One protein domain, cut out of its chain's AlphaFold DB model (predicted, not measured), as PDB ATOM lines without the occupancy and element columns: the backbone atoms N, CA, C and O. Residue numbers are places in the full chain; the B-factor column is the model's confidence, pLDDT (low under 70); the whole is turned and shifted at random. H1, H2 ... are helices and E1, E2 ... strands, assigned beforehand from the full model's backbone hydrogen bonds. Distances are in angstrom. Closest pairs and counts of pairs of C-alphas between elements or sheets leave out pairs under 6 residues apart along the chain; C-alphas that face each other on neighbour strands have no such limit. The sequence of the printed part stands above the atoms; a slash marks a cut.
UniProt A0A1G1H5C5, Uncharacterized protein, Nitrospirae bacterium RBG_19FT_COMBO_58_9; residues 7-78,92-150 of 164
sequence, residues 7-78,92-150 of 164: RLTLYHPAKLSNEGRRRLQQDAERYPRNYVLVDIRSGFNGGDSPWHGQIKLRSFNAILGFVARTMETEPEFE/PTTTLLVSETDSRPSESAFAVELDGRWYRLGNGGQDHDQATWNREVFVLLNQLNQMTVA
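What this domain is: This is residues 7 to 78 and 92 to 150 of the 164 residues of an uncharacterized protein of Nitrospirae bacterium RBG_19FT_COMBO_58_9 (UniProt A0A1G1H5C5). Two small three-stranded sheets stand at opposite ends of an elongated, loose model, and between them the helices H2 and H3 make a V, meeting where H2 begins and H3 ends. H1 packs on the first sheet, E1 E2 E3, through its residues 24 to 29, while H3 only grazes the second sheet, E4 E6 E5. The printed part has 131 residues, with three named helices and six named strands in the order E1 H1 E2 E3 H2 E4 E5 E6 H3; its class is mixed, helices and strands. The first sheet runs E1 E2 E3 and is mixed; the second runs E4 E6 E5 and is antiparallel. The radius of gyration of the C-alphas is 17.9 A, and the C-alphas span 56 by 31 by 25 A.

Where its parts are: Find C-alpha 7 at (-18.567, -17.314, 2.943), where E1, residues 7 to 9, begins. H1 follows at residues 18 to 29, 16.5 A long, then E2 at 35 to 40, 16.0 A, and E3 at 51 to 56, 15.6 A. H2 begins at C-alpha 57, (-21.739, -24.645, -5.666), and runs 19.3 A to residue 69. Past the cut, look for E4 at residues 98 to 101, E5 at 111 to 114 and E6 at 117 to 121. H3, residues 128 to 149, runs 31.7 A to C-alpha 149 at (-18.205, -33.124, -2.090).

How they stand to each other: Start at E1 and E2, parallel, with N 8 and O 37 2.8 A apart. E2 and E3 form an antiparallel hairpin, with N 38 and O 53 at 2.8 A. E1, H1 and E2 make a strand-helix-strand unit, two parallel neighbour strands with a helix between, and its crossover is left-handed. H1 lies over E2 at a height over the sheet of 10.5 A and runs along the strands, at 24 degrees to E2 on the local plane; the closest C-alphas of H1 and E2, Ala 28 and Leu 37, are 6.2 A apart. H2 touches H3 with residues 57 to 60 alone, meeting residues 144 to 148 of H3; the closest C-alphas, Leu 57 and Thr 148, are 6.2 A apart. Their lines stand at a steep tilt of 38 degrees, opposite ways. In the second sheet E4 and E6 are antiparallel, with N 101 and O 118 at 2.8 A. E5 and E6 form a hairpin, with N 119 and O 112 at 2.8 A. H3 only grazes this sheet with residues 131 to 138; the closest C-alphas of E6 and H3, Leu 121 and Asn 134, are 7.2 A apart. H1 and H3 are apart. In H1 and H3 every O i to N i+4 pair is within hydrogen-bond range, in H2 7 of 9.

The domain as a whole: The two C-alphas farthest apart, Glu 19 and Ser 103, are 55.8 A apart. Residues 79 to 91 are not printed; look across this cut from C-alpha 78 to C-alpha 92, 7.7 A. Of the links that are printed whole, none is long. The mean pLDDT of the printed part is 79.4, and 19 residues are under 70, among them residues 57 to 59, 107 to 109 and 147 to 150.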
ATOM      1  N   ARG A   7     -18.785 -18.734   3.248       71.50
ATOM      2  CA  ARG A   7     -18.567 -17.314   2.943       71.50
ATOM      3  C   ARG A   7     -17.158 -17.095   2.423       71.50
ATOM      4  O   ARG A   7     -16.207 -17.617   3.000       71.50
ATOM      5  N   LEU A   8     -17.042 -16.273   1.391       69.56
ATOM      6  CA  LEU A   8     -15.776 -15.779   0.873       69.56
ATOM      7  C   LEU A   8     -15.724 -14.265   1.089       69.56
ATOM      8  O   LEU A   8     -16.562 -13.523   0.577       69.56
ATOM      9  N   THR A   9     -14.745 -13.816   1.872       71.50
ATOM     10  CA  THR A   9     -14.516 -12.397   2.160       71.50
ATOM     11  C   THR A   9     -13.034 -12.078   2.042       71.50
ATOM     12  O   THR A   9     -12.191 -12.799   2.566       71.50
ATOM     13  N   LEU A  10     -12.700 -10.942   1.430       66.50
ATOM     14  CA  LEU A  10     -11.313 -10.451   1.330       66.50
ATOM     15  C   LEU A  10     -10.859  -9.676   2.582       66.50
ATOM     16  O   LEU A  10      -9.899  -8.908   2.572       66.50
ATOM     17  N   TYR A  11     -11.572  -9.864   3.688       67.62
ATOM     18  CA  TYR A  11     -11.295  -9.258   4.978       67.62
ATOM     19  C   TYR A  11     -11.653 -10.218   6.104       67.62
ATOM     20  O   TYR A  11     -12.514 -11.087   5.963       67.62
ATOM     21  N   HIS A  12     -11.021 -10.019   7.259       72.50
ATOM     22  CA  HIS A  12     -11.358 -10.770   8.458       72.50
ATOM     23  C   HIS A  12     -12.687 -10.250   9.039       72.50
ATOM     24  O   HIS A  12     -12.771  -9.053   9.331       72.50
ATOM     25  N   PRO A  13     -13.709 -11.094   9.284       71.31
ATOM     26  CA  PRO A  13     -15.013 -10.645   9.790       71.31
ATOM     27  C   PRO A  13     -14.943  -9.876  11.118       71.31
ATOM     28  O   PRO A  13     -15.802  -9.045  11.400       71.31
ATOM     29  N   ALA A  14     -13.900 -10.106  11.923       76.94
ATOM     30  CA  ALA A  14     -13.645  -9.357  13.158       76.94
ATOM     31  C   ALA A  14     -13.387  -7.853  12.933       76.94
ATOM     32  O   ALA A  14     -13.603  -7.065  13.848       76.94
ATOM     33  N   LYS A  15     -12.970  -7.448  11.722       79.38
ATOM     34  CA  LYS A  15     -12.799  -6.036  11.346       79.38
ATOM     35  C   LYS A  15     -14.135  -5.314  11.127       79.38
ATOM     36  O   LYS A  15     -14.158  -4.092  11.031       79.38
ATOM     37  N   LEU A  16     -15.248  -6.047  11.041       79.88
ATOM     38  CA  LEU A  16     -16.581  -5.464  10.940       79.88
ATOM     39  C   LEU A  16     -17.135  -5.089  12.321       79.88
ATOM     40  O   LEU A  16     -16.931  -5.791  13.321       79.88
ATOM     41  N   SER A  17     -17.936  -4.021  12.344       84.44
ATOM     42  CA  SER A  17     -18.777  -3.680  13.493       84.44
ATOM     43  C   SER A  17     -19.734  -4.830  13.834       84.44
ATOM     44  O   SER A  17     -20.040  -5.675  12.987       84.44
ATOM     45  N   ASN A  18     -20.244  -4.861  15.068       83.12
ATOM     46  CA  ASN A  18     -21.224  -5.872  15.487       83.12
ATOM     47  C   ASN A  18     -22.440  -5.910  14.542       83.12
ATOM     48  O   ASN A  18     -22.877  -6.986  14.143       83.12
ATOM     49  N   GLU A  19     -22.933  -4.741  14.124       82.31
ATOM     50  CA  GLU A  19     -24.043  -4.633  13.174       82.31
ATOM     51  C   GLU A  19     -23.660  -5.148  11.778       82.31
ATOM     52  O   GLU A  19     -24.427  -5.874  11.149       82.31
ATOM     53  N   GLY A  20     -22.441  -4.850  11.312       80.81
ATOM     54  CA  GLY A  20     -21.924  -5.372  10.044       80.81
ATOM     55  C   GLY A  20     -21.802  -6.898  10.035       80.81
ATOM     56  O   GLY A  20     -22.155  -7.528   9.040       80.81
ATOM     57  N   ARG A  21     -21.363  -7.495  11.153       81.56
ATOM     58  CA  ARG A  21     -21.322  -8.956  11.332       81.56
ATOM     59  C   ARG A  21     -22.716  -9.567  11.369       81.56
ATOM     60  O   ARG A  21     -22.927 -10.608  10.757       81.56
ATOM     61  N   ARG A  22     -23.665  -8.915  12.047       81.94
ATOM     62  CA  ARG A  22     -25.057  -9.370  12.131       81.94
ATOM     63  C   ARG A  22     -25.727  -9.402  10.760       81.94
ATOM     64  O   ARG A  22     -26.353 -10.400  10.431       81.94
ATOM     65  N   ARG A  23     -25.550  -8.361   9.943       82.69
ATOM     66  CA  ARG A  23     -26.088  -8.329   8.571       82.69
ATOM     67  C   ARG A  23     -25.472  -9.410   7.692       82.69
ATOM     68  O   ARG A  23     -26.201 -10.191   7.103       82.69
ATOM     69  N   LEU A  24     -24.143  -9.540   7.716       80.75
ATOM     70  CA  LEU A  24     -23.446 -10.590   6.965       80.75
ATOM     71  C   LEU A  24     -23.916 -12.002   7.363       80.75
ATOM     72  O   LEU A  24     -23.987 -12.901   6.529       80.75
ATOM     73  N   GLN A  25     -24.233 -12.197   8.646       80.25
ATOM     74  CA  GLN A  25     -24.806 -13.440   9.148       80.25
ATOM     75  C   GLN A  25     -26.208 -13.691   8.585       80.25
ATOM     76  O   GLN A  25     -26.461 -14.777   8.072       80.25
ATOM     77  N   GLN A  26     -27.082 -12.688   8.643       83.25
ATOM     78  CA  GLN A  26     -28.452 -12.771   8.131       83.25
ATOM     79  C   GLN A  26     -28.492 -13.030   6.623       83.25
ATOM     80  O   GLN A  26     -29.282 -13.850   6.162       83.25
ATOM     81  N   ASP A  27     -27.619 -12.368   5.862       79.94
ATOM     82  CA  ASP A  27     -27.531 -12.561   4.416       79.94
ATOM     83  C   ASP A  27     -27.132 -13.995   4.088       79.94
ATOM     84  O   ASP A  27     -27.743 -14.635   3.241       79.94
ATOM     85  N   ALA A  28     -26.159 -14.542   4.807       74.88
ATOM     86  CA  ALA A  28     -25.741 -15.921   4.623       74.88
ATOM     87  C   ALA A  28     -26.837 -16.934   4.993       74.88
ATOM     88  O   ALA A  28     -27.070 -17.868   4.234       74.88
ATOM     89  N   GLU A  29     -27.550 -16.725   6.102       78.56
ATOM     90  CA  GLU A  29     -28.670 -17.585   6.526       78.56
ATOM     91  C   GLU A  29     -29.837 -17.587   5.529       78.56
ATOM     92  O   GLU A  29     -30.615 -18.539   5.472       78.56
ATOM     93  N   ARG A  30     -29.962 -16.541   4.705       79.69
ATOM     94  CA  ARG A  30     -31.006 -16.448   3.680       79.69
ATOM     95  C   ARG A  30     -30.793 -17.426   2.523       79.69
ATOM     96  O   ARG A  30     -31.753 -17.735   1.811       79.69
ATOM     97  N   TYR A  31     -29.564 -17.889   2.296       70.31
ATOM     98  CA  TYR A  31     -29.238 -18.683   1.118       70.31
ATOM     99  C   TYR A  31     -29.220 -20.186   1.407       70.31
ATOM    100  O   TYR A  31     -28.735 -20.626   2.448       70.31
ATOM    101  N   PRO A  32     -29.702 -21.017   0.462       69.75
ATOM    102  CA  PRO A  32     -29.564 -22.461   0.574       69.75
ATOM    103  C   PRO A  32     -28.091 -22.872   0.705       69.75
ATOM    104  O   PRO A  32     -27.214 -22.268   0.090       69.75
ATOM    105  N   ARG A  33     -27.826 -23.972   1.418       68.31
ATOM    106  CA  ARG A  33     -26.467 -24.473   1.726       68.31
ATOM    107  C   ARG A  33     -25.567 -24.732   0.514       68.31
ATOM    108  O   ARG A  33     -24.361 -24.865   0.657       68.31
ATOM    109  N   ASN A  34     -26.134 -24.802  -0.687       70.31
ATOM    110  CA  ASN A  34     -25.393 -24.971  -1.932       70.31
ATOM    111  C   ASN A  34     -24.949 -23.639  -2.573       70.31
ATOM    112  O   ASN A  34     -24.745 -23.603  -3.791       70.31
ATOM    113  N   TYR A  35     -24.863 -22.555  -1.800       75.56
ATOM    114  CA  TYR A  35     -24.371 -21.249  -2.232       75.56
ATOM    115  C   TYR A  35     -23.217 -20.777  -1.346       75.56
ATOM    116  O   TYR A  35     -23.207 -21.002  -0.138       75.56
ATOM    117  N   VAL A  36     -22.264 -20.088  -1.968       76.50
ATOM    118  CA  VAL A  36     -21.211 -19.325  -1.301       76.50
ATOM    119  C   VAL A  36     -21.594 -17.860  -1.375       76.50
ATOM    120  O   VAL A  36     -21.764 -17.335  -2.478       76.50
ATOM    121  N   LEU A  37     -21.728 -17.209  -0.224       82.62
ATOM    122  CA  LEU A  37     -21.863 -15.755  -0.164       82.62
ATOM    123  C   LEU A  37     -20.494 -15.127  -0.426       82.62
ATOM    124  O   LEU A  37     -19.523 -15.483   0.245       82.62
ATOM    125  N   VAL A  38     -20.425 -14.187  -1.363       84.06
ATOM    126  CA  VAL A  38     -19.230 -13.385  -1.617       84.06
ATOM    127  C   VAL A  38     -19.502 -11.947  -1.213       84.06
ATOM    128  O   VAL A  38     -20.473 -11.345  -1.669       84.06
ATOM    129  N   ASP A  39     -18.642 -11.411  -0.350       84.06
ATOM    130  CA  ASP A  39     -18.725 -10.026   0.110       84.06
ATOM    131  C   ASP A  39     -17.343  -9.361   0.023       84.06
ATOM    132  O   ASP A  39     -16.432  -9.639   0.812       84.06
ATOM    133  N   ILE A  40     -17.190  -8.490  -0.973       83.69
ATOM    134  CA  ILE A  40     -16.033  -7.630  -1.223       83.69
ATOM    135  C   ILE A  40     -16.490  -6.195  -0.982       83.69
ATOM    136  O   ILE A  40     -17.335  -5.661  -1.702       83.69
ATOM    137  N   ARG A  41     -15.934  -5.559   0.048       81.50
ATOM    138  CA  ARG A  41     -16.356  -4.231   0.506       81.50
ATOM    139  C   ARG A  41     -15.296  -3.183   0.225       81.50
ATOM    140  O   ARG A  41     -14.104  -3.453   0.350       81.50
ATOM    141  N   SER A  42     -15.751  -1.965  -0.052       82.56
ATOM    142  CA  SER A  42     -14.872  -0.798  -0.113       82.56
ATOM    143  C   SER A  42     -14.141  -0.586   1.220       82.56
ATOM    144  O   SER A  42     -14.689  -0.877   2.289       82.56
ATOM    145  N   GLY A  43     -12.890  -0.124   1.159       79.38
ATOM    146  CA  GLY A  43     -12.009   0.013   2.327       79.38
ATOM    147  C   GLY A  43     -11.335  -1.288   2.789       79.38
ATOM    148  O   GLY A  43     -10.624  -1.281   3.793       79.38
ATOM    149  N   PHE A  44     -11.533  -2.395   2.069       74.44
ATOM    150  CA  PHE A  44     -10.833  -3.668   2.264       74.44
ATOM    151  C   PHE A  44     -10.165  -4.117   0.958       74.44
ATOM    152  O   PHE A  44     -10.366  -3.502  -0.087       74.44
ATOM    153  N   ASN A  45      -9.368  -5.190   0.998       66.38
ATOM    154  CA  ASN A  45      -8.724  -5.731  -0.204       66.38
ATOM    155  C   ASN A  45      -9.775  -6.074  -1.275       66.38
ATOM    156  O   ASN A  45     -10.821  -6.640  -0.960       66.38
ATOM    157  N   GLY A  46      -9.506  -5.702  -2.530       67.62
ATOM    158  CA  GLY A  46     -10.466  -5.816  -3.640       67.62
ATOM    159  C   GLY A  46     -11.604  -4.785  -3.611       67.62
ATOM    160  O   GLY A  46     -12.437  -4.765  -4.509       67.62
ATOM    161  N   GLY A  47     -11.640  -3.903  -2.607       73.56
ATOM    162  CA  GLY A  47     -12.683  -2.900  -2.401       73.56
ATOM    163  C   GLY A  47     -12.718  -1.751  -3.411       73.56
ATOM    164  O   GLY A  47     -13.653  -0.952  -3.351       73.56
ATOM    165  N   ASP A  48     -11.750  -1.682  -4.330       78.94
ATOM    166  CA  ASP A  48     -11.783  -0.801  -5.510       78.94
ATOM    167  C   ASP A  48     -12.861  -1.245  -6.515       78.94
ATOM    168  O   ASP A  48     -13.347  -0.455  -7.319       78.94
ATOM    169  N   SER A  49     -13.267  -2.517  -6.454       74.88
ATOM    170  CA  SER A  49     -14.391  -3.091  -7.199       74.88
ATOM    171  C   SER A  49     -15.271  -3.896  -6.238       74.88
ATOM    172  O   SER A  49     -15.200  -5.127  -6.204       74.88
ATOM    173  N   PRO A  50     -16.072  -3.213  -5.396       82.06
ATOM    174  CA  PRO A  50     -16.883  -3.882  -4.396       82.06
ATOM    175  C   PRO A  50     -17.926  -4.769  -5.073       82.06
ATOM    176  O   PRO A  50     -18.600  -4.368  -6.024       82.06
ATOM    177  N   TRP A  51     -18.079  -5.977  -4.551       82.81
ATOM    178  CA  TRP A  51     -19.006  -6.964  -5.073       82.81
ATOM    179  C   TRP A  51     -19.674  -7.698  -3.924       82.81
ATOM    180  O   TRP A  51     -19.010  -8.248  -3.049       82.81
ATOM    181  N   HIS A  52     -21.001  -7.715  -3.945       86.00
ATOM    182  CA  HIS A  52     -21.807  -8.476  -3.009       86.00
ATOM    183  C   HIS A  52     -22.737  -9.381  -3.808       86.00
ATOM    184  O   HIS A  52     -23.550  -8.904  -4.601       86.00
ATOM    185  N   GLY A  53     -22.594 -10.690  -3.641       84.50
ATOM    186  CA  GLY A  53     -23.298 -11.651  -4.476       84.50
ATOM    187  C   GLY A  53     -23.116 -13.084  -4.012       84.50
ATOM    188  O   GLY A  53     -22.641 -13.351  -2.912       84.50
ATOM    189  N   GLN A  54     -23.518 -14.028  -4.857       80.88
ATOM    190  CA  GLN A  54     -23.517 -15.442  -4.502       80.88
ATOM    191  C   GLN A  54     -23.056 -16.324  -5.659       80.88
ATOM    192  O   GLN A  54     -23.425 -16.102  -6.812       80.88
ATOM    193  N   ILE A  55     -22.314 -17.377  -5.329       76.25
ATOM    194  CA  ILE A  55     -21.895 -18.417  -6.271       76.25
ATOM    195  C   ILE A  55     -22.606 -19.713  -5.899       76.25
ATOM    196  O   ILE A  55     -22.535 -20.169  -4.761       76.25
ATOM    197  N   LYS A  56     -23.308 -20.329  -6.851       76.75
ATOM    198  CA  LYS A  56     -23.945 -21.633  -6.639       76.75
ATOM    199  C   LYS A  56     -22.885 -22.732  -6.739       76.75
ATOM    200  O   LYS A  56     -22.259 -22.873  -7.780       76.75
ATOM    201  N   LEU A  57     -22.739 -23.567  -5.714       68.69
ATOM    202  CA  LEU A  57     -21.739 -24.645  -5.666       68.69
ATOM    203  C   LEU A  57     -21.899 -25.677  -6.791       68.69
ATOM    204  O   LEU A  57     -20.917 -26.218  -7.272       68.69
ATOM    205  N   ARG A  58     -23.119 -25.906  -7.291       67.44
ATOM    206  CA  ARG A  58     -23.341 -26.770  -8.470       67.44
ATOM    207  C   ARG A  58     -22.727 -26.205  -9.758       67.44
ATOM    208  O   ARG A  58     -22.490 -26.958 -10.694       67.44
ATOM    209  N   SER A  59     -22.436 -24.905  -9.792       69.50
ATOM    210  CA  SER A  59     -21.661 -24.272 -10.861       69.50
ATOM    211  C   SER A  59     -20.157 -24.535 -10.733       69.50
ATOM    212  O   SER A  59     -19.422 -24.193 -11.649       69.50
ATOM    213  N   PHE A  60     -19.676 -25.166  -9.656       75.12
ATOM    214  CA  PHE A  60     -18.265 -25.532  -9.522       75.12
ATOM    215  C   PHE A  60     -17.818 -26.494 -10.629       75.12
ATOM    216  O   PHE A  60     -16.763 -26.293 -11.218       75.12
ATOM    217  N   ASN A  61     -18.673 -27.440 -11.027       76.06
ATOM    218  CA  ASN A  61     -18.411 -28.288 -12.194       76.06
ATOM    219  C   ASN A  61     -18.251 -27.467 -13.484       76.06
ATOM    220  O   ASN A  61     -17.482 -27.851 -14.358       76.06
ATOM    221  N   ALA A  62     -18.938 -26.326 -13.606       81.00
ATOM    222  CA  ALA A  62     -18.764 -25.427 -14.743       81.00
ATOM    223  C   ALA A  62     -17.432 -24.660 -14.675       81.00
ATOM    224  O   ALA A  62     -16.829 -24.434 -15.718       81.00
ATOM    225  N   ILE A  63     -16.952 -24.316 -13.471       82.31
ATOM    226  CA  ILE A  63     -15.617 -23.729 -13.257       82.31
ATOM    227  C   ILE A  63     -14.532 -24.744 -13.629       82.31
ATOM    228  O   ILE A  63     -13.639 -24.421 -14.405       82.31
ATOM    229  N   LEU A  64     -14.637 -25.986 -13.144       83.81
ATOM    230  CA  LEU A  64     -13.714 -27.057 -13.529       83.81
ATOM    231  C   LEU A  64     -13.765 -27.326 -15.035       83.81
ATOM    232  O   LEU A  64     -12.727 -27.461 -15.668       83.81
ATOM    233  N   GLY A  65     -14.966 -27.343 -15.619       84.56
ATOM    234  CA  GLY A  65     -15.139 -27.493 -17.060       84.56
ATOM    235  C   GLY A  65     -14.531 -26.340 -17.860       84.56
ATOM    236  O   GLY A  65     -14.008 -26.581 -18.939       84.56
ATOM    237  N   PHE A  66     -14.580 -25.105 -17.351       84.38
ATOM    238  CA  PHE A  66     -13.882 -23.967 -17.953       84.38
ATOM    239  C   PHE A  66     -12.367 -24.187 -17.934       84.38
ATOM    240  O   PHE A  66     -11.766 -24.186 -18.998       84.38
ATOM    241  N   VAL A  67     -11.779 -24.488 -16.770       86.75
ATOM    242  CA  VAL A  67     -10.332 -24.761 -16.647       86.75
ATOM    243  C   VAL A  67      -9.894 -25.934 -17.533       86.75
ATOM    244  O   VAL A  67      -8.837 -25.885 -18.144       86.75
ATOM    245  N   ALA A  68     -10.707 -26.984 -17.648       84.62
ATOM    246  CA  ALA A  68     -10.391 -28.115 -18.518       84.62
ATOM    247  C   ALA A  68     -10.396 -27.720 -20.005       84.62
ATOM    248  O   ALA A  68      -9.519 -28.136 -20.756       84.62
ATOM    249  N   ARG A  69     -11.352 -26.888 -20.443       84.81
ATOM    250  CA  ARG A  69     -11.415 -26.423 -21.838       84.81
ATOM    251  C   ARG A  69     -10.218 -25.568 -22.231       84.81
ATOM    252  O   ARG A  69      -9.837 -25.609 -23.402       84.81
ATOM    253  N   THR A  70      -9.612 -24.839 -21.293       83.31
ATOM    254  CA  THR A  70      -8.437 -24.008 -21.593       83.31
ATOM    255  C   THR A  70      -7.166 -24.816 -21.843       83.31
ATOM    256  O   THR A  70      -6.217 -24.290 -22.420       83.31
ATOM    257  N   MET A  71      -7.152 -26.110 -21.502       81.81
ATOM    258  CA  MET A  71      -6.023 -27.002 -21.790       81.81
ATOM    259  C   MET A  71      -5.917 -27.391 -23.271       81.81
ATOM    260  O   MET A  71      -4.837 -27.768 -23.718       81.81
ATOM    261  N   GLU A  72      -7.013 -27.314 -24.031       77.00
ATOM    262  CA  GLU A  72      -7.053 -27.806 -25.415       77.00
ATOM    263  C   GLU A  72      -7.888 -26.899 -26.324       77.00
ATOM    264  O   GLU A  72      -7.371 -26.298 -27.264       77.00
ATOM    265  N   THR A  73      -9.187 -26.783 -26.044       80.12
ATOM    266  CA  THR A  73     -10.160 -26.161 -26.956       80.12
ATOM    267  C   THR A  73     -10.158 -24.633 -26.942       80.12
ATOM    268  O   THR A  73     -10.485 -24.017 -27.953       80.12
ATOM    269  N   GLU A  74      -9.827 -24.016 -25.809       86.38
ATOM    270  CA  GLU A  74      -9.981 -22.575 -25.573       86.38
ATOM    271  C   GLU A  74      -8.749 -22.009 -24.838       86.38
ATOM    272  O   GLU A  74      -8.886 -21.536 -23.708       86.38
ATOM    273  N   PRO A  75      -7.533 -22.092 -25.414       83.75
ATOM    274  CA  PRO A  75      -6.319 -21.676 -24.721       83.75
ATOM    275  C   PRO A  75      -6.384 -20.201 -24.316       83.75
ATOM    276  O   PRO A  75      -6.729 -19.325 -25.112       83.75
ATOM    277  N   GLU A  76      -6.037 -19.940 -23.058       86.69
ATOM    278  CA  GLU A  76      -5.934 -18.582 -22.530       86.69
ATOM    279  C   GLU A  76      -4.734 -17.859 -23.159       86.69
ATOM    280  O   GLU A  76      -3.736 -18.470 -23.550       86.69
ATOM    281  N   PHE A  77      -4.840 -16.538 -23.273       86.31
ATOM    282  CA  PHE A  77      -3.847 -15.690 -23.919       86.31
ATOM    283  C   PHE A  77      -3.620 -14.421 -23.106       86.31
ATOM    284  O   PHE A  77      -4.450 -14.025 -22.289       86.31
ATOM    285  N   GLU A  78      -2.470 -13.788 -23.321       86.50
ATOM    286  CA  GLU A  78      -2.086 -12.603 -22.565       86.50
ATOM    287  C   GLU A  78      -3.029 -11.443 -22.895       86.50
ATOM    288  O   GLU A  78      -3.213 -11.077 -24.059       86.50
ATOM    289  N   PRO A  92      -1.439 -12.973 -14.436       84.19
ATOM    290  CA  PRO A  92      -0.967 -14.169 -15.120       84.19
ATOM    291  C   PRO A  92      -1.776 -14.412 -16.392       84.19
ATOM    292  O   PRO A  92      -2.985 -14.192 -16.424       84.19
ATOM    293  N   THR A  93      -1.106 -14.924 -17.418       83.19
ATOM    294  CA  THR A  93      -1.724 -15.241 -18.710       83.19
ATOM    295  C   THR A  93      -2.746 -16.370 -18.612       83.19
ATOM    296  O   THR A  93      -3.694 -16.406 -19.388       83.19
ATOM    297  N   THR A  94      -2.556 -17.300 -17.671       85.12
ATOM    298  CA  THR A  94      -3.439 -18.460 -17.497       85.12
ATOM    299  C   THR A  94      -4.025 -18.511 -16.092       85.12
ATOM    300  O   THR A  94      -3.326 -18.298 -15.096       85.12
ATOM    301  N   THR A  95      -5.308 -18.854 -16.007       86.62
ATOM    302  CA  THR A  95      -6.049 -19.006 -14.753       86.62
ATOM    303  C   THR A  95      -5.467 -20.142 -13.918       86.62
ATOM    304  O   THR A  95      -5.275 -19.981 -12.713       86.62
ATOM    305  N   LEU A  96      -5.167 -21.281 -14.548       88.50
ATOM    306  CA  LEU A  96      -4.470 -22.403 -13.930       88.50
ATOM    307  C   LEU A  96      -3.758 -23.220 -15.008       88.50
ATOM    308  O   LEU A  96      -4.410 -23.853 -15.835       88.50
ATOM    309  N   LEU A  97      -2.429 -23.273 -14.966       87.50
ATOM    310  CA  LEU A  97      -1.692 -24.113 -15.906       87.50
ATOM    311  C   LEU A  97      -1.750 -25.578 -15.462       87.50
ATOM    312  O   LEU A  97      -1.123 -25.960 -14.471       87.50
ATOM    313  N   VAL A  98      -2.459 -26.409 -16.219       86.19
ATOM    314  CA  VAL A  98      -2.446 -27.869 -16.081       86.19
ATOM    315  C   VAL A  98      -1.883 -28.448 -17.368       86.19
ATOM    316  O   VAL A  98      -2.289 -28.057 -18.456       86.19
ATOM    317  N   SER A  99      -0.920 -29.359 -17.248       84.06
ATOM    318  CA  SER A  99      -0.367 -30.062 -18.410       84.06
ATOM    319  C   SER A  99      -0.646 -31.549 -18.311       84.06
ATOM    320  O   SER A  99      -0.599 -32.119 -17.217       84.06
ATOM    321  N   GLU A 100      -0.912 -32.134 -19.469       88.00
ATOM    322  CA  GLU A 100      -1.215 -33.541 -19.662       88.00
ATOM    323  C   GLU A 100      -0.051 -34.216 -20.398       88.00
ATOM    324  O   GLU A 100       0.481 -33.667 -21.365       88.00
ATOM    325  N   THR A 101       0.381 -35.378 -19.915       87.25
ATOM    326  CA  THR A 101       1.484 -36.154 -20.489       87.25
ATOM    327  C   THR A 101       1.165 -37.648 -20.501       87.25
ATOM    328  O   THR A 101       0.490 -38.158 -19.611       87.25
ATOM    329  N   ASP A 102       1.710 -38.384 -21.471       90.00
ATOM    330  CA  ASP A 102       1.524 -39.844 -21.567       90.00
ATOM    331  C   ASP A 102       2.344 -40.633 -20.531       90.00
ATOM    332  O   ASP A 102       2.154 -41.829 -20.332       90.00
ATOM    333  N   SER A 103       3.301 -39.980 -19.868       87.88
ATOM    334  CA  SER A 103       4.163 -40.601 -18.862       87.88
ATOM    335  C   SER A 103       4.343 -39.704 -17.645       87.88
ATOM    336  O   SER A 103       4.124 -38.489 -17.709       87.88
ATOM    337  N   ARG A 104       4.735 -40.314 -16.519       84.88
ATOM    338  CA  ARG A 104       4.903 -39.611 -15.248       84.88
ATOM    339  C   ARG A 104       5.976 -38.520 -15.366       84.88
ATOM    340  O   ARG A 104       7.127 -38.847 -15.659       84.88
ATOM    341  N   PRO A 105       5.655 -37.253 -15.051       81.38
ATOM    342  CA  PRO A 105       6.636 -36.176 -15.065       81.38
ATOM    343  C   PRO A 105       7.728 -36.398 -14.008       81.38
ATOM    344  O   PRO A 105       7.427 -36.678 -12.848       81.38
ATOM    345  N   SER A 106       8.997 -36.237 -14.395       72.75
ATOM    346  CA  SER A 106      10.151 -36.357 -13.488       72.75
ATOM    347  C   SER A 106      10.301 -35.160 -12.541       72.75
ATOM    348  O   SER A 106      10.848 -35.307 -11.452       72.75
ATOM    349  N   GLU A 107       9.782 -33.989 -12.928       66.81
ATOM    350  CA  GLU A 107       9.898 -32.725 -12.190       66.81
ATOM    351  C   GLU A 107       8.527 -32.076 -11.954       66.81
ATOM    352  O   GLU A 107       8.157 -31.066 -12.557       66.81
ATOM    353  N   SER A 108       7.725 -32.668 -11.072       65.94
ATOM    354  CA  SER A 108       6.471 -32.055 -10.630       65.94
ATOM    355  C   SER A 108       6.252 -32.274  -9.142       65.94
ATOM    356  O   SER A 108       6.245 -33.414  -8.682       65.94
ATOM    357  N   ALA A 109       6.000 -31.189  -8.406       65.50
ATOM    358  CA  ALA A 109       5.589 -31.264  -7.003       65.50
ATOM    359  C   ALA A 109       4.234 -31.980  -6.836       65.50
ATOM    360  O   ALA A 109       3.993 -32.604  -5.806       65.50
ATOM    361  N   PHE A 110       3.372 -31.918  -7.858       75.94
ATOM    362  CA  PHE A 110       2.059 -32.558  -7.883       75.94
ATOM    363  C   PHE A 110       1.782 -33.127  -9.276       75.94
ATOM    364  O   PHE A 110       1.680 -32.368 -10.242       75.94
ATOM    365  N   ALA A 111       1.648 -34.451  -9.363       85.19
ATOM    366  CA  ALA A 111       1.143 -35.141 -10.542       85.19
ATOM    367  C   ALA A 111       0.217 -36.284 -10.126       85.19
ATOM    368  O   ALA A 111       0.463 -36.949  -9.116       85.19
ATOM    369  N   VAL A 112      -0.832 -36.501 -10.909       87.69
ATOM    370  CA  VAL A 112      -1.821 -37.560 -10.710       87.69
ATOM    371  C   VAL A 112      -2.057 -38.284 -12.027       87.69
ATOM    372  O   VAL A 112      -2.033 -37.667 -13.089       87.69
ATOM    373  N   GLU A 113      -2.264 -39.591 -11.951       90.25
ATOM    374  CA  GLU A 113      -2.671 -40.403 -13.093       90.25
ATOM    375  C   GLU A 113      -4.197 -40.531 -13.112       90.25
ATOM    376  O   GLU A 113      -4.811 -40.824 -12.082       90.25
ATOM    377  N   LEU A 114      -4.798 -40.311 -14.277       86.25
ATOM    378  CA  LEU A 114      -6.217 -40.517 -14.534       86.25
ATOM    379  C   LEU A 114      -6.378 -41.072 -15.953       86.25
ATOM    380  O   LEU A 114      -5.849 -40.499 -16.900       86.25
ATOM    381  N   ASP A 115      -7.074 -42.202 -16.087       89.31
ATOM    382  CA  ASP A 115      -7.346 -42.872 -17.368       89.31
ATOM    383  C   ASP A 115      -6.099 -43.098 -18.251       89.31
ATOM    384  O   ASP A 115      -6.135 -42.970 -19.474       89.31
ATOM    385  N   GLY A 116      -4.971 -43.444 -17.621       88.31
ATOM    386  CA  GLY A 116      -3.698 -43.709 -18.302       88.31
ATOM    387  C   GLY A 116      -2.955 -42.455 -18.773       88.31
ATOM    388  O   GLY A 116      -1.927 -42.577 -19.436       88.31
ATOM    389  N   ARG A 117      -3.443 -41.257 -18.424       89.75
ATOM    390  CA  ARG A 117      -2.766 -39.981 -18.667       89.75
ATOM    391  C   ARG A 117      -2.317 -39.343 -17.362       89.75
ATOM    392  O   ARG A 117      -2.950 -39.490 -16.317       89.75
ATOM    393  N   TRP A 118      -1.201 -38.629 -17.420       90.81
ATOM    394  CA  TRP A 118      -0.614 -37.940 -16.280       90.81
ATOM    395  C   TRP A 118      -0.921 -36.453 -16.340       90.81
ATOM    396  O   TRP A 118      -0.555 -35.765 -17.285       90.81
ATOM    397  N   TYR A 119      -1.543 -35.949 -15.284       88.50
ATOM    398  CA  TYR A 119      -1.871 -34.543 -15.115       88.50
ATOM    399  C   TYR A 119      -0.955 -33.936 -14.069       88.50
ATOM    400  O   TYR A 119      -0.796 -34.490 -12.980       88.50
ATOM    401  N   ARG A 120      -0.376 -32.774 -14.364       87.50
ATOM    402  CA  ARG A 120       0.422 -32.013 -13.395       87.50
ATOM    403  C   ARG A 120       0.067 -30.540 -13.397       87.50
ATOM    404  O   ARG A 120      -0.278 -29.970 -14.434       87.50
ATOM    405  N   LEU A 121       0.259 -29.917 -12.239       86.75
ATOM    406  CA  LEU A 121       0.245 -28.467 -12.131       86.75
ATOM    407  C   LEU A 121       1.522 -27.907 -12.767       86.75
ATOM    408  O   LEU A 121       2.634 -28.320 -12.424       86.75
ATOM    409  N   GLY A 122       1.365 -26.976 -13.701       79.88
ATOM    410  CA  GLY A 122       2.476 -26.281 -14.328       79.88
ATOM    411  C   GLY A 122       3.195 -25.377 -13.328       79.88
ATOM    412  O   GLY A 122       2.576 -24.717 -12.494       79.88
ATOM    413  N   ASN A 123       4.518 -25.321 -13.425       75.25
ATOM    414  CA  ASN A 123       5.368 -24.509 -12.553       75.25
ATOM    415  C   ASN A 123       5.592 -23.079 -13.075       75.25
ATOM    416  O   ASN A 123       6.473 -22.404 -12.566       75.25
ATOM    417  N   GLY A 124       4.856 -22.636 -14.103       70.81
ATOM    418  CA  GLY A 124       5.035 -21.312 -14.715       70.81
ATOM    419  C   GLY A 124       6.331 -21.142 -15.524       70.81
ATOM    420  O   GLY A 124       6.571 -20.076 -16.076       70.81
ATOM    421  N   GLY A 125       7.179 -22.171 -15.639       72.00
ATOM    422  CA  GLY A 125       8.481 -22.040 -16.293       72.00
ATOM    423  C   GLY A 125       9.380 -21.024 -15.575       72.00
ATOM    424  O   GLY A 125       9.721 -21.225 -14.414       72.00
ATOM    425  N   GLN A 126       9.779 -19.957 -16.278       61.97
ATOM    426  CA  GLN A 126      10.555 -18.833 -15.717       61.97
ATOM    427  C   GLN A 126       9.662 -17.752 -15.075       61.97
ATOM    428  O   GLN A 126      10.171 -16.815 -14.461       61.97
ATOM    429  N   ASP A 127       8.340 -17.862 -15.217       73.75
ATOM    430  CA  ASP A 127       7.385 -16.931 -14.630       73.75
ATOM    431  C   ASP A 127       7.058 -17.343 -13.184       73.75
ATOM    432  O   ASP A 127       6.204 -18.194 -12.900       73.75
ATOM    433  N   HIS A 128       7.776 -16.724 -12.247       68.12
ATOM    434  CA  HIS A 128       7.583 -16.921 -10.812       68.12
ATOM    435  C   HIS A 128       6.189 -16.494 -10.322       68.12
ATOM    436  O   HIS A 128       5.680 -17.076  -9.349       68.12
ATOM    437  N   ASP A 129       5.556 -15.521 -10.983       79.31
ATOM    438  CA  ASP A 129       4.218 -15.060 -10.621       79.31
ATOM    439  C   ASP A 129       3.174 -16.106 -11.020       79.31
ATOM    440  O   ASP A 129       2.324 -16.459 -10.195       79.31
ATOM    441  N   GLN A 130       3.301 -16.702 -12.211       84.38
ATOM    442  CA  GLN A 130       2.446 -17.809 -12.654       84.38
ATOM    443  C   GLN A 130       2.595 -19.049 -11.756       84.38
ATOM    444  O   GLN A 130       1.599 -19.691 -11.417       84.38
ATOM    445  N   ALA A 131       3.813 -19.380 -11.316       81.06
ATOM    446  CA  ALA A 131       4.060 -20.518 -10.424       81.06
ATOM    447  C   ALA A 131       3.318 -20.382  -9.083       81.06
ATOM    448  O   ALA A 131       2.660 -21.315  -8.607       81.06
ATOM    449  N   THR A 132       3.416 -19.198  -8.473       82.88
ATOM    450  CA  THR A 132       2.766 -18.891  -7.193       82.88
ATOM    451  C   THR A 132       1.251 -18.836  -7.358       82.88
ATOM    452  O   THR A 132       0.523 -19.439  -6.568       82.88
ATOM    453  N   TRP A 133       0.782 -18.184  -8.423       86.44
ATOM    454  CA  TRP A 133      -0.631 -18.104  -8.778       86.44
ATOM    455  C   TRP A 133      -1.271 -19.484  -8.937       86.44
ATOM    456  O   TRP A 133      -2.285 -19.766  -8.304       86.44
ATOM    457  N   ASN A 134      -0.638 -20.382  -9.697       86.38
ATOM    458  CA  ASN A 134      -1.137 -21.739  -9.916       86.38
ATOM    459  C   ASN A 134      -1.349 -22.489  -8.599       86.38
ATOM    460  O   ASN A 134      -2.351 -23.183  -8.423       86.38
ATOM    461  N   ARG A 135      -0.421 -22.338  -7.648       83.69
ATOM    462  CA  ARG A 135      -0.540 -22.963  -6.327       83.69
ATOM    463  C   ARG A 135      -1.698 -22.370  -5.525       83.69
ATOM    464  O   ARG A 135      -2.452 -23.130  -4.920       83.69
ATOM    465  N   GLU A 136      -1.836 -21.046  -5.508       84.31
ATOM    466  CA  GLU A 136      -2.927 -20.356  -4.806       84.31
ATOM    467  C   GLU A 136      -4.299 -20.760  -5.376       84.31
ATOM    468  O   GLU A 136      -5.191 -21.153  -4.619       84.31
ATOM    469  N   VAL A 137      -4.448 -20.754  -6.705       85.75
ATOM    470  CA  VAL A 137      -5.685 -21.153  -7.393       85.75
ATOM    471  C   VAL A 137      -5.990 -22.634  -7.180       85.75
ATOM    472  O   VAL A 137      -7.132 -22.979  -6.880       85.75
ATOM    473  N   PHE A 138      -4.994 -23.522  -7.252       86.44
ATOM    474  CA  PHE A 138      -5.198 -24.948  -6.981       86.44
ATOM    475  C   PHE A 138      -5.706 -25.196  -5.554       86.44
ATOM    476  O   PHE A 138      -6.652 -25.959  -5.356       86.44
ATOM    477  N   VAL A 139      -5.124 -24.526  -4.552       84.06
ATOM    478  CA  VAL A 139      -5.582 -24.628  -3.156       84.06
ATOM    479  C   VAL A 139      -7.021 -24.134  -3.020       84.06
ATOM    480  O   VAL A 139      -7.832 -24.814  -2.387       84.06
ATOM    481  N   LEU A 140      -7.352 -22.999  -3.642       83.19
ATOM    482  CA  LEU A 140      -8.703 -22.441  -3.640       83.19
ATOM    483  C   LEU A 140      -9.717 -23.412  -4.262       83.19
ATOM    484  O   LEU A 140     -10.747 -23.706  -3.655       83.19
ATOM    485  N   LEU A 141      -9.421 -23.946  -5.449       83.75
ATOM    486  CA  LEU A 141     -10.292 -24.899  -6.138       83.75
ATOM    487  C   LEU A 141     -10.439 -26.201  -5.349       83.75
ATOM    488  O   LEU A 141     -11.544 -26.727  -5.255       83.75
ATOM    489  N   ASN A 142      -9.369 -26.701  -4.728       80.69
ATOM    490  CA  ASN A 142      -9.446 -27.884  -3.877       80.69
ATOM    491  C   ASN A 142     -10.325 -27.643  -2.638       80.69
ATOM    492  O   ASN A 142     -11.133 -28.498  -2.288       80.69
ATOM    493  N   GLN A 143     -10.220 -26.473  -1.999       76.88
ATOM    494  CA  GLN A 143     -11.105 -26.104  -0.889       76.88
ATOM    495  C   GLN A 143     -12.564 -26.052  -1.344       76.88
ATOM    496  O   GLN A 143     -13.416 -26.685  -0.723       76.88
ATOM    497  N   LEU A 144     -12.851 -25.379  -2.463       75.44
ATOM    498  CA  LEU A 144     -14.198 -25.337  -3.035       75.44
ATOM    499  C   LEU A 144     -14.717 -26.744  -3.360       75.44
ATOM    500  O   LEU A 144     -15.841 -27.073  -2.987       75.44
ATOM    501  N   ASN A 145     -13.888 -27.603  -3.961       76.12
ATOM    502  CA  ASN A 145     -14.239 -28.988  -4.262       76.12
ATOM    503  C   ASN A 145     -14.595 -29.772  -2.992       76.12
ATOM    504  O   ASN A 145     -15.654 -30.395  -2.921       76.12
ATOM    505  N   GLN A 146     -13.758 -29.691  -1.954       72.75
ATOM    506  CA  GLN A 146     -14.024 -30.342  -0.669       72.75
ATOM    507  C   GLN A 146     -15.340 -29.861  -0.054       72.75
ATOM    508  O   GLN A 146     -16.078 -30.671   0.492       72.75
ATOM    509  N   MET A 147     -15.679 -28.581  -0.200       67.69
ATOM    510  CA  MET A 147     -16.951 -28.022   0.270       67.69
ATOM    511  C   MET A 147     -18.155 -28.454  -0.576       67.69
ATOM    512  O   MET A 147     -19.281 -28.424  -0.086       67.69
ATOM    513  N   THR A 148     -17.940 -28.839  -1.838       65.62
ATOM    514  CA  THR A 148     -18.995 -29.396  -2.697       65.62
ATOM    515  C   THR A 148     -19.225 -30.893  -2.500       65.62
ATOM    516  O   THR A 148     -20.362 -31.341  -2.633       65.62
ATOM    517  N   VAL A 149     -18.169 -31.656  -2.197       63.31
ATOM    518  CA  VAL A 149     -18.205 -33.124  -2.090       63.31
ATOM    519  C   VAL A 149     -18.437 -33.589  -0.652       63.31
ATOM    520  O   VAL A 149     -19.145 -34.572  -0.433       63.31
ATOM    521  N   ALA A 150     -17.871 -32.901   0.342       53.06
ATOM    522  CA  ALA A 150     -18.198 -33.164   1.734       53.06
ATOM    523  C   ALA A 150     -19.557 -32.539   2.050       53.06
ATOM    524  O   ALA A 150     -19.809 -31.374   1.751       53.06
TER     525      ALA A 150